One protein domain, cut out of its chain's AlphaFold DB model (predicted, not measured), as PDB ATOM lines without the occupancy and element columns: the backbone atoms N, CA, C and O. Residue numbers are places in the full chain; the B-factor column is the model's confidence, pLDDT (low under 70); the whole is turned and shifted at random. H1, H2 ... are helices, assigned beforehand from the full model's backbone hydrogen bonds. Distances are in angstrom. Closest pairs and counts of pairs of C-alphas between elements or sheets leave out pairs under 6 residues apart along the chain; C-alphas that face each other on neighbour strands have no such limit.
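AT A GLANCE: This is residues 151 to 245 of the 476 residues of an uncharacterized protein of Alternaria gaisen (UniProt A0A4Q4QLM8). This is a small body of helices and long loops, with H3, the longest helix, through its middle, H4 packed on H3 at a steep tilt, and the short H1 and H2 placed round them. The last helix, H5, begins close to the first residues of H3 and leads out of the body, where residues 240 to 245 stick out. The printed part has 95 residues, with five named helices in the order H1, H2, H3, H4, H5 and no named strand. The class is all helix, though 44 of the 95 residues, under half, are in named elements. The whole is compact, with a radius of gyration of the C-alphas of 13.1 A and spans of 36 by 28 by 23 A.

HOW THE PARTS SIT: Start at H1, residues 151 to 157, which only just touches H2, residues 167 to 170, with 3 pairs of C-alphas within 8 A; the closest, Met 157 and Arg 168, are 6.4 A apart. H2 is close to H3, residues 192 to 205, but not clearly touching: their closest C-alphas, Leu 169 and Val 199, are 7.8 A apart. Further along, H3 and H4, residues 220 to 227, touch, at a steep tilt of 50 degrees, opposite ways; their closest C-alphas, Asn 192 and Phe 227, are 5.6 A apart. H1 and H4 are near each other, with 7 pairs of C-alphas within 10 A. H5, residues 234 to 244, is close to H3 but not clearly touching, at a steep tilt of 48 degrees, the same way; look at the C-alphas of Tyr 193 and Ala 235, their closest, 7.0 A apart. H5 is apart from H1, H2 and H4. In H1, H3, H4 and H5 every O i to N i+4 pair is within hydrogen-bond range, while H2 is too short for such a pair.

IN THESE COORDINATES: Find C-alpha 151 at (255.860, 268.624, 419.110), where H1 begins; it runs 9.6 A to Met 157. H2 covers 4.7 A from Asp 167 to Phe 170. Find C-alpha 192 at (240.763, 263.075, 424.709); from there H3 runs 19.9 A to Asn 205. H4 runs 10.4 A from Pro 220 to Phe 227. H5 runs 14.7 A from Glu 234 to C-alpha 244 at (239.896, 271.621, 443.173).

THE WHOLE: The two C-alphas farthest apart, those of Leu 175 and Gly 245, are 38.6 A apart. The printed part has no cut. The links from H2 to H3, 21 residues, and from H3 to H4, 14 residues, are long. The mean pLDDT of the printed part is 84.9; look for values under 70 at residues 212 to 217, 231 to 233, 240, and 243 to 244.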
ATOM      1  N   ALA A 151     256.507 267.424 419.636       87.00
ATOM      2  CA  ALA A 151     255.860 268.624 419.110       87.00
ATOM      3  C   ALA A 151     255.944 268.773 417.584       87.00
ATOM      4  O   ALA A 151     254.943 269.107 416.958       87.00
ATOM      5  N   GLU A 152     257.099 268.476 416.976       84.56
ATOM      6  CA  GLU A 152     257.262 268.532 415.513       84.56
ATOM      7  C   GLU A 152     256.363 267.500 414.823       84.56
ATOM      8  O   GLU A 152     255.778 267.765 413.771       84.56
ATOM      9  N   VAL A 153     256.245 266.314 415.425       88.88
ATOM     10  CA  VAL A 153     255.395 265.249 414.898       88.88
ATOM     11  C   VAL A 153     253.922 265.625 415.042       88.88
ATOM     12  O   VAL A 153     253.182 265.529 414.069       88.88
ATOM     13  N   LEU A 154     253.497 266.103 416.213       89.56
ATOM     14  CA  LEU A 154     252.106 266.477 416.473       89.56
ATOM     15  C   LEU A 154     251.642 267.682 415.638       89.56
ATOM     16  O   LEU A 154     250.517 267.663 415.141       89.56
ATOM     17  N   GLU A 155     252.504 268.680 415.407       84.19
ATOM     18  CA  GLU A 155     252.233 269.782 414.466       84.19
ATOM     19  C   GLU A 155     251.988 269.254 413.052       84.19
ATOM     20  O   GLU A 155     250.995 269.606 412.414       84.19
ATOM     21  N   ALA A 156     252.848 268.349 412.572       82.88
ATOM     22  CA  ALA A 156     252.646 267.723 411.272       82.88
ATOM     23  C   ALA A 156     251.331 266.924 411.230       82.88
ATOM     24  O   ALA A 156     250.629 266.948 410.215       82.88
ATOM     25  N   MET A 157     250.966 266.263 412.335       84.50
ATOM     26  CA  MET A 157     249.762 265.434 412.432       84.50
ATOM     27  C   MET A 157     248.457 266.222 412.440       84.50
ATOM     28  O   MET A 157     247.423 265.614 412.172       84.50
ATOM     29  N   GLN A 158     248.445 267.532 412.705       85.75
ATOM     30  CA  GLN A 158     247.201 268.314 412.803       85.75
ATOM     31  C   GLN A 158     246.301 268.156 411.567       85.75
ATOM     32  O   GLN A 158     245.089 267.982 411.672       85.75
ATOM     33  N   SER A 159     246.922 268.111 410.397       87.31
ATOM     34  CA  SER A 159     246.284 267.940 409.088       87.31
ATOM     35  C   SER A 159     245.804 266.516 408.761       87.31
ATOM     36  O   SER A 159     245.064 266.324 407.793       87.31
ATOM     37  N   PHE A 160     246.235 265.511 409.525       90.62
ATOM     38  CA  PHE A 160     245.929 264.112 409.253       90.62
ATOM     39  C   PHE A 160     244.581 263.724 409.857       90.62
ATOM     40  O   PHE A 160     244.112 264.269 410.857       90.62
ATOM     41  N   GLN A 161     243.947 262.759 409.210       92.31
ATOM     42  CA  GLN A 161     242.678 262.166 409.574       92.31
ATOM     43  C   GLN A 161     242.913 260.946 410.462       92.31
ATOM     44  O   GLN A 161     243.737 260.072 410.172       92.31
ATOM     45  N   CYS A 162     242.123 260.870 411.520       93.31
ATOM     46  CA  CYS A 162     242.012 259.729 412.408       93.31
ATOM     47  C   CYS A 162     240.550 259.616 412.858       93.31
ATOM     48  O   CYS A 162     239.857 260.627 412.997       93.31
ATOM     49  N   THR A 163     240.061 258.389 413.026       93.44
ATOM     50  CA  THR A 163     238.712 258.156 413.564       93.44
ATOM     51  C   THR A 163     238.701 258.415 415.065       93.44
ATOM     52  O   THR A 163     237.788 259.061 415.574       93.44
ATOM     53  N   ASP A 164     239.745 257.955 415.752       94.56
ATOM     54  CA  ASP A 164     239.996 258.247 417.151       94.56
ATOM     55  C   ASP A 164     241.007 259.393 417.263       94.56
ATOM     56  O   ASP A 164     242.080 259.345 416.662       94.56
ATOM     57  N   ALA A 165     240.686 260.447 418.011       94.06
ATOM     58  CA  ALA A 165     241.587 261.590 418.159       94.06
ATOM     59  C   ALA A 165     242.889 261.220 418.892       94.06
ATOM     60  O   ALA A 165     243.924 261.846 418.660       94.06
ATOM     61  N   ARG A 166     242.857 260.179 419.731       95.12
ATOM     62  CA  ARG A 166     243.998 259.698 420.524       95.12
ATOM     63  C   ARG A 166     245.083 259.072 419.651       95.12
ATOM     64  O   ARG A 166     246.265 259.168 419.983       95.12
ATOM     65  N   ASP A 167     244.713 258.564 418.471       94.75
ATOM     66  CA  ASP A 167     245.656 258.058 417.465       94.75
ATOM     67  C   ASP A 167     246.652 259.129 417.012       94.75
ATOM     68  O   ASP A 167     247.732 258.796 416.538       94.75
ATOM     69  N   ARG A 168     246.356 260.421 417.187       92.88
ATOM     70  CA  ARG A 168     247.326 261.485 416.887       92.88
ATOM     71  C   ARG A 168     248.563 261.426 417.781       92.88
ATOM     72  O   ARG A 168     249.615 261.867 417.338       92.88
ATOM     73  N   LEU A 169     248.450 260.868 418.991       94.06
ATOM     74  CA  LEU A 169     249.581 260.554 419.868       94.06
ATOM     75  C   LEU A 169     250.029 259.100 419.693       94.06
ATOM     76  O   LEU A 169     251.193 258.827 419.402       94.06
ATOM     77  N   PHE A 170     249.106 258.153 419.867       93.88
ATOM     78  CA  PHE A 170     249.450 256.728 419.911       93.88
ATOM     79  C   PHE A 170     249.915 256.200 418.548       93.88
ATOM     80  O   PHE A 170     250.831 255.382 418.467       93.88
ATOM     81  N   GLY A 171     249.365 256.758 417.472       90.25
ATOM     82  CA  GLY A 171     249.739 256.503 416.084       90.25
ATOM     83  C   GLY A 171     251.052 257.162 415.655       90.25
ATOM     84  O   GLY A 171     251.422 257.045 414.492       90.25
ATOM     85  N   VAL A 172     251.798 257.818 416.557       89.31
ATOM     86  CA  VAL A 172     253.113 258.399 416.227       89.31
ATOM     87  C   VAL A 172     254.245 258.060 417.192       89.31
ATOM     88  O   VAL A 172     255.371 258.489 416.959       89.31
ATOM     89  N   LEU A 173     254.011 257.242 418.222       91.50
ATOM     90  CA  LEU A 173     255.011 256.963 419.268       91.50
ATOM     91  C   LEU A 173     256.374 256.495 418.727       91.50
ATOM     92  O   LEU A 173     257.413 256.920 419.227       91.50
ATOM     93  N   ALA A 174     256.379 255.669 417.676       87.81
ATOM     94  CA  ALA A 174     257.600 255.167 417.040       87.81
ATOM     95  C   ALA A 174     258.419 256.247 416.303       87.81
ATOM     96  O   ALA A 174     259.625 256.084 416.127       87.81
ATOM     97  N   LEU A 175     257.767 257.337 415.882       88.12
ATOM     98  CA  LEU A 175     258.377 258.455 415.151       88.12
ATOM     99  C   LEU A 175     259.075 259.442 416.087       88.12
ATOM    100  O   LEU A 175     259.871 260.271 415.638       88.12
ATOM    101  N   VAL A 176     258.721 259.396 417.369       90.88
ATOM    102  CA  VAL A 176     259.114 260.390 418.355       90.88
ATOM    103  C   VAL A 176     260.452 260.013 418.978       90.88
ATOM    104  O   VAL A 176     260.701 258.865 419.342       90.88
ATOM    105  N   ASP A 177     261.334 261.000 419.075       90.56
ATOM    106  CA  ASP A 177     262.559 260.934 419.848       90.56
ATOM    107  C   ASP A 177     262.222 261.297 421.291       90.56
ATOM    108  O   ASP A 177     261.980 262.459 421.627       90.56
ATOM    109  N   TRP A 178     262.157 260.268 422.126       91.25
ATOM    110  CA  TRP A 178     261.849 260.403 423.541       91.25
ATOM    111  C   TRP A 178     263.083 260.778 424.374       91.25
ATOM    112  O   TRP A 178     262.943 261.044 425.566       91.25
ATOM    113  N   GLY A 179     264.278 260.873 423.776       88.38
ATOM    114  CA  GLY A 179     265.516 261.122 424.516       88.38
ATOM    115  C   GLY A 179     265.738 260.066 425.602       88.38
ATOM    116  O   GLY A 179     265.651 258.873 425.326       88.38
ATOM    117  N   ASP A 180     265.979 260.518 426.835       86.56
ATOM    118  CA  ASP A 180     266.124 259.650 428.016       86.56
ATOM    119  C   ASP A 180     264.773 259.238 428.640       86.56
ATOM    120  O   ASP A 180     264.740 258.529 429.645       86.56
ATOM    121  N   GLY A 181     263.653 259.724 428.095       88.19
ATOM    122  CA  GLY A 181     262.310 259.393 428.562       88.19
ATOM    123  C   GLY A 181     261.721 258.175 427.852       88.19
ATOM    124  O   GLY A 181     262.119 257.822 426.745       88.19
ATOM    125  N   GLU A 182     260.716 257.571 428.479       90.06
ATOM    126  CA  GLU A 182     259.934 256.491 427.877       90.06
ATOM    127  C   GLU A 182     258.769 257.050 427.037       90.06
ATOM    128  O   GLU A 182     258.229 258.119 427.359       90.06
ATOM    129  N   PRO A 183     258.355 256.350 425.965       92.38
ATOM    130  CA  PRO A 183     257.146 256.688 425.226       92.38
ATOM    131  C   PRO A 183     255.898 256.574 426.102       92.38
ATOM    132  O   PRO A 183     255.809 255.712 426.976       92.38
ATOM    133  N   ALA A 184     254.889 257.397 425.802       91.94
ATOM    134  CA  ALA A 184     253.556 257.211 426.372       91.94
ATOM    135  C   ALA A 184     253.034 255.801 426.068       91.94
ATOM    136  O   ALA A 184     253.151 255.313 424.941       91.94
ATOM    137  N   ILE A 185     252.421 255.165 427.063       94.12
ATOM    138  CA  ILE A 185     251.767 253.869 426.895       94.12
ATOM    139  C   ILE A 185     250.386 254.122 426.271       94.12
ATOM    140  O   ILE A 185     249.633 254.927 426.819       94.12
ATOM    141  N   PRO A 186     250.037 253.480 425.138       95.88
ATOM    142  CA  PRO A 186     248.699 253.589 424.573       95.88
ATOM    143  C   PRO A 186     247.636 253.116 425.562       95.88
ATOM    144  O   PRO A 186     247.598 251.939 425.922       95.88
ATOM    145  N   ASP A 187     246.759 254.032 425.954       96.12
ATOM    146  CA  ASP A 187     245.630 253.767 426.833       96.12
ATOM    147  C   ASP A 187     244.360 254.369 426.214       96.12
ATOM    148  O   ASP A 187     244.173 255.586 426.159       96.12
ATOM    149  N   TYR A 188     243.497 253.493 425.697       95.44
ATOM    150  CA  TYR A 188     242.216 253.869 425.094       95.44
ATOM    151  C   TYR A 188     241.065 253.877 426.112       95.44
ATOM    152  O   TYR A 188     239.906 254.047 425.721       95.44
ATOM    153  N   GLU A 189     241.348 253.722 427.404       95.38
ATOM    154  CA  GLU A 189     240.411 254.072 428.474       95.38
ATOM    155  C   GLU A 189     240.471 255.577 428.773       95.38
ATOM    156  O   GLU A 189     239.459 256.161 429.160       95.38
ATOM    157  N   MET A 190     241.608 256.230 428.492       93.44
ATOM    158  CA  MET A 190     241.755 257.682 428.608       93.44
ATOM    159  C   MET A 190     240.859 258.428 427.619       93.44
ATOM    160  O   MET A 190     240.826 258.110 426.427       93.44
ATOM    161  N   ASP A 191     240.195 259.487 428.066       92.44
ATOM    162  CA  ASP A 191     239.508 260.405 427.163       92.44
ATOM    163  C   ASP A 191     240.481 261.371 426.453       92.44
ATOM    164  O   ASP A 191     241.675 261.467 426.750       92.44
ATOM    165  N   ASN A 192     239.962 262.126 425.483       93.75
ATOM    166  CA  ASN A 192     240.763 263.075 424.709       93.75
ATOM    167  C   ASN A 192     241.414 264.177 425.566       93.75
ATOM    168  O   ASN A 192     242.488 264.663 425.214       93.75
ATOM    169  N   TYR A 193     240.764 264.602 426.658       91.62
ATOM    170  CA  TYR A 193     241.308 265.617 427.561       91.62
ATOM    171  C   TYR A 193     242.501 265.049 428.326       91.62
ATOM    172  O   TYR A 193     243.558 265.678 428.363       91.62
ATOM    173  N   GLN A 194     242.360 263.844 428.872       92.50
ATOM    174  CA  GLN A 194     243.424 263.146 429.581       92.50
ATOM    175  C   GLN A 194     244.632 262.909 428.669       92.50
ATOM    176  O   GLN A 194     245.762 263.150 429.088       92.50
ATOM    177  N   VAL A 195     244.414 262.526 427.405       94.88
ATOM    178  CA  VAL A 195     245.508 262.376 426.429       94.88
ATOM    179  C   VAL A 195     246.187 263.718 426.137       94.88
ATOM    180  O   VAL A 195     247.414 263.793 426.124       94.88
ATOM    181  N   ALA A 196     245.426 264.802 425.965       93.44
ATOM    182  CA  ALA A 196     245.995 266.134 425.764       93.44
ATOM    183  C   ALA A 196     246.831 266.603 426.975       93.44
ATOM    184  O   ALA A 196     247.925 267.147 426.802       93.44
ATOM    185  N   VAL A 197     246.345 266.351 428.197       91.06
ATOM    186  CA  VAL A 197     247.070 266.584 429.458       91.06
ATOM    187  C   VAL A 197     248.365 265.787 429.502       91.06
ATOM    188  O   VAL A 197     249.403 266.351 429.846       91.06
ATOM    189  N   GLU A 198     248.329 264.511 429.123       93.44
ATOM    190  CA  GLU A 198     249.512 263.654 429.098       93.44
ATOM    191  C   GLU A 198     250.569 264.176 428.120       93.44
ATOM    192  O   GLU A 198     251.737 264.294 428.484       93.44
ATOM    193  N   VAL A 199     250.176 264.610 426.917       92.88
ATOM    194  CA  VAL A 199     251.112 265.242 425.969       92.88
ATOM    195  C   VAL A 199     251.767 266.483 426.565       92.88
ATOM    196  O   VAL A 199     252.980 266.662 426.459       92.88
ATOM    197  N   LEU A 200     250.987 267.349 427.211       90.19
ATOM    198  CA  LEU A 200     251.544 268.551 427.820       90.19
ATOM    199  C   LEU A 200     252.461 268.213 429.000       90.19
ATOM    200  O   LEU A 200     253.493 268.856 429.175       90.19
ATOM    201  N   ARG A 201     252.136 267.177 429.777       89.88
ATOM    202  CA  ARG A 201     252.994 266.662 430.849       89.88
ATOM    203  C   ARG A 201     254.324 266.155 430.294       89.88
ATOM    204  O   ARG A 201     255.370 266.489 430.847       89.88
ATOM    205  N   LEU A 202     254.302 265.426 429.177       90.94
ATOM    206  CA  LEU A 202     255.510 264.993 428.473       90.94
ATOM    207  C   LEU A 202     256.361 266.192 428.042       90.94
ATOM    208  O   LEU A 202     257.559 266.207 428.320       90.94
ATOM    209  N   TYR A 203     255.746 267.231 427.464       87.94
ATOM    210  CA  TYR A 203     256.457 268.467 427.122       87.94
ATOM    211  C   TYR A 203     257.110 269.114 428.339       87.94
ATOM    212  O   TYR A 203     258.269 269.512 428.270       87.94
ATOM    213  N   LEU A 204     256.395 269.232 429.452       83.25
ATOM    214  CA  LEU A 204     256.925 269.875 430.653       83.25
ATOM    215  C   LEU A 204     258.086 269.077 431.262       83.25
ATOM    216  O   LEU A 204     259.088 269.665 431.657       83.25
ATOM    217  N   ASN A 205     257.993 267.747 431.260       85.94
ATOM    218  CA  ASN A 205     258.959 266.882 431.939       85.94
ATOM    219  C   ASN A 205     260.166 266.493 431.076       85.94
ATOM    220  O   ASN A 205     261.211 266.138 431.617       85.94
ATOM    221  N   ASN A 206     260.045 266.534 429.746       86.69
ATOM    222  CA  ASN A 206     261.081 266.053 428.839       86.69
ATOM    223  C   ASN A 206     261.426 267.089 427.750       86.69
ATOM    224  O   ASN A 206     260.698 267.213 426.758       86.69
ATOM    225  N   PRO A 207     262.586 267.772 427.853       82.00
ATOM    226  CA  PRO A 207     263.053 268.743 426.858       82.00
ATOM    227  C   PRO A 207     263.196 268.200 425.428       82.00
ATOM    228  O   PRO A 207     263.152 268.984 424.473       82.00
ATOM    229  N   GLY A 208     263.377 266.884 425.262       83.44
ATOM    230  CA  GLY A 208     263.430 266.210 423.961       83.44
ATOM    231  C   GLY A 208     262.077 266.178 423.248       83.44
ATOM    232  O   GLY A 208     262.016 266.260 422.024       83.44
ATOM    233  N   THR A 209     260.979 266.182 424.005       86.62
ATOM    234  CA  THR A 209     259.617 266.209 423.450       86.62
ATOM    235  C   THR A 209     259.113 267.631 423.182       86.62
ATOM    236  O   THR A 209     258.163 267.815 422.418       86.62
ATOM    237  N   GLN A 210     259.771 268.644 423.761       81.81
ATOM    238  CA  GLN A 210     259.324 270.032 423.712       81.81
ATOM    239  C   GLN A 210     259.365 270.652 422.302       81.81
ATOM    240  O   GLN A 210     260.311 270.428 421.537       81.81
ATOM    241  N   PRO A 211     258.429 271.570 422.015       75.62
ATOM    242  CA  PRO A 211     258.462 272.439 420.841       75.62
ATOM    243  C   PRO A 211     259.768 273.226 420.731       75.62
ATOM    244  O   PRO A 211     260.297 273.708 421.735       75.62
ATOM    245  N   LEU A 212     260.245 273.489 419.510       67.31
ATOM    246  CA  LEU A 212     261.412 274.362 419.287       67.31
ATOM    247  C   LEU A 212     261.176 275.777 419.843       67.31
ATOM    248  O   LEU A 212     262.060 276.409 420.437       67.31
ATOM    249  N   LEU A 213     259.935 276.254 419.737       63.94
ATOM    250  CA  LEU A 213     259.492 277.522 420.308       63.94
ATOM    251  C   LEU A 213     259.187 277.448 421.821       63.94
ATOM    252  O   LEU A 213     258.871 278.491 422.375       63.94
ATOM    253  N   LYS A 214     259.430 276.307 422.512       61.09
ATOM    254  CA  LYS A 214     259.384 275.994 423.979       61.09
ATOM    255  C   LYS A 214     258.347 276.743 424.849       61.09
ATOM    256  O   LYS A 214     258.554 276.853 426.047       61.09
ATOM    257  N   MET A 215     257.295 277.345 424.303       64.44
ATOM    258  CA  MET A 215     256.330 278.095 425.114       64.44
ATOM    259  C   MET A 215     255.214 277.154 425.540       64.44
ATOM    260  O   MET A 215     254.187 277.126 424.873       64.44
ATOM    261  N   ALA A 216     255.413 276.383 426.615       64.06
ATOM    262  CA  ALA A 216     254.441 275.393 427.088       64.06
ATOM    263  C   ALA A 216     253.032 275.983 427.274       64.06
ATOM    264  O   ALA A 216     252.054 275.342 426.913       64.06
ATOM    265  N   VAL A 217     252.929 277.242 427.715       64.69
ATOM    266  CA  VAL A 217     251.652 277.953 427.913       64.69
ATOM    267  C   VAL A 217     250.839 278.132 426.625       64.69
ATOM    268  O   VAL A 217     249.621 278.243 426.677       64.69
ATOM    269  N   LYS A 218     251.480 278.082 425.452       77.25
ATOM    270  CA  LYS A 218     250.796 278.198 424.156       77.25
ATOM    271  C   LYS A 218     250.266 276.877 423.616       77.25
ATOM    272  O   LYS A 218     249.586 276.893 422.598       77.25
ATOM    273  N   TRP A 219     250.611 275.753 424.239       83.00
ATOM    274  CA  TRP A 219     250.249 274.422 423.754       83.00
ATOM    275  C   TRP A 219     248.887 273.887 424.176       83.00
ATOM    276  O   TRP A 219     248.348 273.111 423.391       83.00
ATOM    277  N   PRO A 220     248.277 274.282 425.308       88.00
ATOM    278  CA  PRO A 220     246.926 273.858 425.646       88.00
ATOM    279  C   PRO A 220     245.932 273.983 424.489       88.00
ATOM    280  O   PRO A 220     245.290 273.002 424.121       88.00
ATOM    281  N   ARG A 221     245.884 275.149 423.839       85.38
ATOM    282  CA  ARG A 221     244.966 275.393 422.728       85.38
ATOM    283  C   ARG A 221     245.220 274.491 421.508       85.38
ATOM    284  O   ARG A 221     244.287 273.794 421.110       85.38
ATOM    285  N   PRO A 222     246.434 274.443 420.919       88.38
ATOM    286  CA  PRO A 222     246.755 273.484 419.866       88.38
ATOM    287  C   PRO A 222     246.406 272.045 420.244       88.38
ATOM    288  O   PRO A 222     245.896 271.307 419.409       88.38
ATOM    289  N   LEU A 223     246.639 271.642 421.497       91.31
ATOM    290  CA  LEU A 223     246.330 270.292 421.960       91.31
ATOM    291  C   LEU A 223     244.820 270.040 422.051       91.31
ATOM    292  O   LEU A 223     244.385 268.937 421.730       91.31
ATOM    293  N   TRP A 224     243.995 271.030 422.402       89.31
ATOM    294  CA  TRP A 224     242.541 270.865 422.311       89.31
ATOM    295  C   TRP A 224     242.059 270.664 420.893       89.31
ATOM    296  O   TRP A 224     241.244 269.777 420.652       89.31
ATOM    297  N   GLU A 225     242.545 271.487 419.969       89.44
ATOM    298  CA  GLU A 225     242.176 271.393 418.561       89.44
ATOM    299  C   GLU A 225     242.630 270.042 417.996       89.44
ATOM    300  O   GLU A 225     241.856 269.344 417.341       89.44
ATOM    301  N   LEU A 226     243.855 269.629 418.330       90.88
ATOM    302  CA  LEU A 226     244.438 268.371 417.892       90.88
ATOM    303  C   LEU A 226     243.651 267.166 418.418       90.88
ATOM    304  O   LEU A 226     243.248 266.309 417.637       90.88
ATOM    305  N   PHE A 227     243.386 267.105 419.723       92.81
ATOM    306  CA  PHE A 227     242.698 265.971 420.345       92.81
ATOM    307  C   PHE A 227     241.171 266.114 420.360       92.81
ATOM    308  O   PHE A 227     240.483 265.266 420.919       92.81
ATOM    309  N   ASN A 228     240.608 267.147 419.727       91.19
ATOM    310  CA  ASN A 228     239.172 267.430 419.753       91.19
ATOM    311  C   ASN A 228     238.616 267.465 421.196       91.19
ATOM    312  O   ASN A 228     237.608 266.828 421.528       91.19
ATOM    313  N   VAL A 229     239.329 268.162 422.084       88.81
ATOM    314  CA  VAL A 229     238.909 268.384 423.470       88.81
ATOM    315  C   VAL A 229     237.855 269.480 423.470       88.81
ATOM    316  O   VAL A 229     238.144 270.650 423.237       88.81
ATOM    317  N   SER A 230     236.609 269.107 423.742       81.88
ATOM    318  CA  SER A 230     235.545 270.093 423.903       81.88
ATOM    319  C   SER A 230     235.574 270.673 425.320       81.88
ATOM    320  O   SER A 230     235.379 269.968 426.309       81.88
ATOM    321  N   VAL A 231     235.779 271.988 425.375       66.19
ATOM    322  CA  VAL A 231     235.742 272.887 426.545       66.19
ATOM    323  C   VAL A 231     234.452 272.737 427.368       66.19
ATOM    324  O   VAL A 231     234.457 272.993 428.572       66.19
ATOM    325  N   GLU A 232     233.353 272.315 426.737       65.31
ATOM    326  CA  GLU A 232     232.033 272.155 427.362       65.31
ATOM    327  C   GLU A 232     231.808 270.773 427.994       65.31
ATOM    328  O   GLU A 232     230.790 270.560 428.657       65.31
ATOM    329  N   ARG A 233     232.724 269.817 427.790       65.50
ATOM    330  CA  ARG A 233     232.530 268.439 428.252       65.50
ATOM    331  C   ARG A 233     232.674 268.307 429.761       65.50
ATOM    332  O   ARG A 233     233.507 268.951 430.399       65.50
ATOM    333  N   GLU A 234     231.892 267.373 430.298       71.12
ATOM    334  CA  GLU A 234     231.917 266.998 431.710       71.12
ATOM    335  C   GLU A 234     233.318 266.567 432.158       71.12
ATOM    336  O   GLU A 234     233.681 266.884 433.273       71.12
ATOM    337  N   ALA A 235     234.152 266.006 431.274       73.25
ATOM    338  CA  ALA A 235     235.541 265.637 431.569       73.25
ATOM    339  C   ALA A 235     236.393 266.790 432.130       73.25
ATOM    340  O   ALA A 235     237.045 266.638 433.159       73.25
ATOM    341  N   VAL A 236     236.359 267.977 431.507       71.44
ATOM    342  CA  VAL A 236     237.107 269.142 432.015       71.44
ATOM    343  C   VAL A 236     236.517 269.591 433.351       71.44
ATOM    344  O   VAL A 236     237.250 269.914 434.279       71.44
ATOM    345  N   ARG A 237     235.185 269.573 433.483       72.88
ATOM    346  CA  ARG A 237     234.497 269.939 434.731       72.88
ATOM    347  C   ARG A 237     234.771 268.955 435.862       72.88
ATOM    348  O   ARG A 237     234.885 269.377 437.006       72.88
ATOM    349  N   GLU A 238     234.857 267.674 435.554       77.69
ATOM    350  CA  GLU A 238     235.117 266.586 436.484       77.69
ATOM    351  C   GLU A 238     236.577 266.608 436.910       77.69
ATOM    352  O   GLU A 238     236.829 266.655 438.105       77.69
ATOM    353  N   ALA A 239     237.518 266.785 435.979       73.31
ATOM    354  CA  ALA A 239     238.921 267.028 436.305       73.31
ATOM    355  C   ALA A 239     239.095 268.270 437.200       73.31
ATOM    356  O   ALA A 239     239.866 268.243 438.158       73.31
ATOM    357  N   ILE A 240     238.344 269.351 436.949       68.44
ATOM    358  CA  ILE A 240     238.307 270.517 437.849       68.44
ATOM    359  C   ILE A 240     237.733 270.127 439.218       68.44
ATOM    360  O   ILE A 240     238.291 270.487 440.250       68.44
ATOM    361  N   ARG A 241     236.612 269.407 439.252       73.81
ATOM    362  CA  ARG A 241     235.922 269.026 440.493       73.81
ATOM    363  C   ARG A 241     236.773 268.095 441.356       73.81
ATOM    364  O   ARG A 241     236.828 268.288 442.565       73.81
ATOM    365  N   GLU A 242     237.433 267.116 440.752       74.19
ATOM    366  CA  GLU A 242     238.350 266.193 441.420       74.19
ATOM    367  C   GLU A 242     239.579 266.930 441.944       74.19
ATOM    368  O   GLU A 242     239.980 266.740 443.091       74.19
ATOM    369  N   ARG A 243     240.155 267.819 441.128       67.00
ATOM    370  CA  ARG A 243     241.410 268.496 441.461       67.00
ATOM    371  C   ARG A 243     241.246 269.668 442.432       67.00
ATOM    372  O   ARG A 243     242.144 269.903 443.235       67.00
ATOM    373  N   TYR A 244     240.129 270.397 442.382       63.66
ATOM    374  CA  TYR A 244     239.896 271.621 443.173       63.66
ATOM    375  C   TYR A 244     238.680 271.527 444.118       63.66
ATOM    376  O   TYR A 244     238.339 272.491 444.814       63.66
ATOM    377  N   GLY A 245     238.024 270.368 444.185       70.31
ATOM    378  CA  GLY A 245     236.835 270.139 445.001       70.31
ATOM    379  C   GLY A 245     235.550 270.738 444.412       70.31
ATOM    380  O   GLY A 245     235.528 271.357 443.350       70.31
TER     381      GLY A 245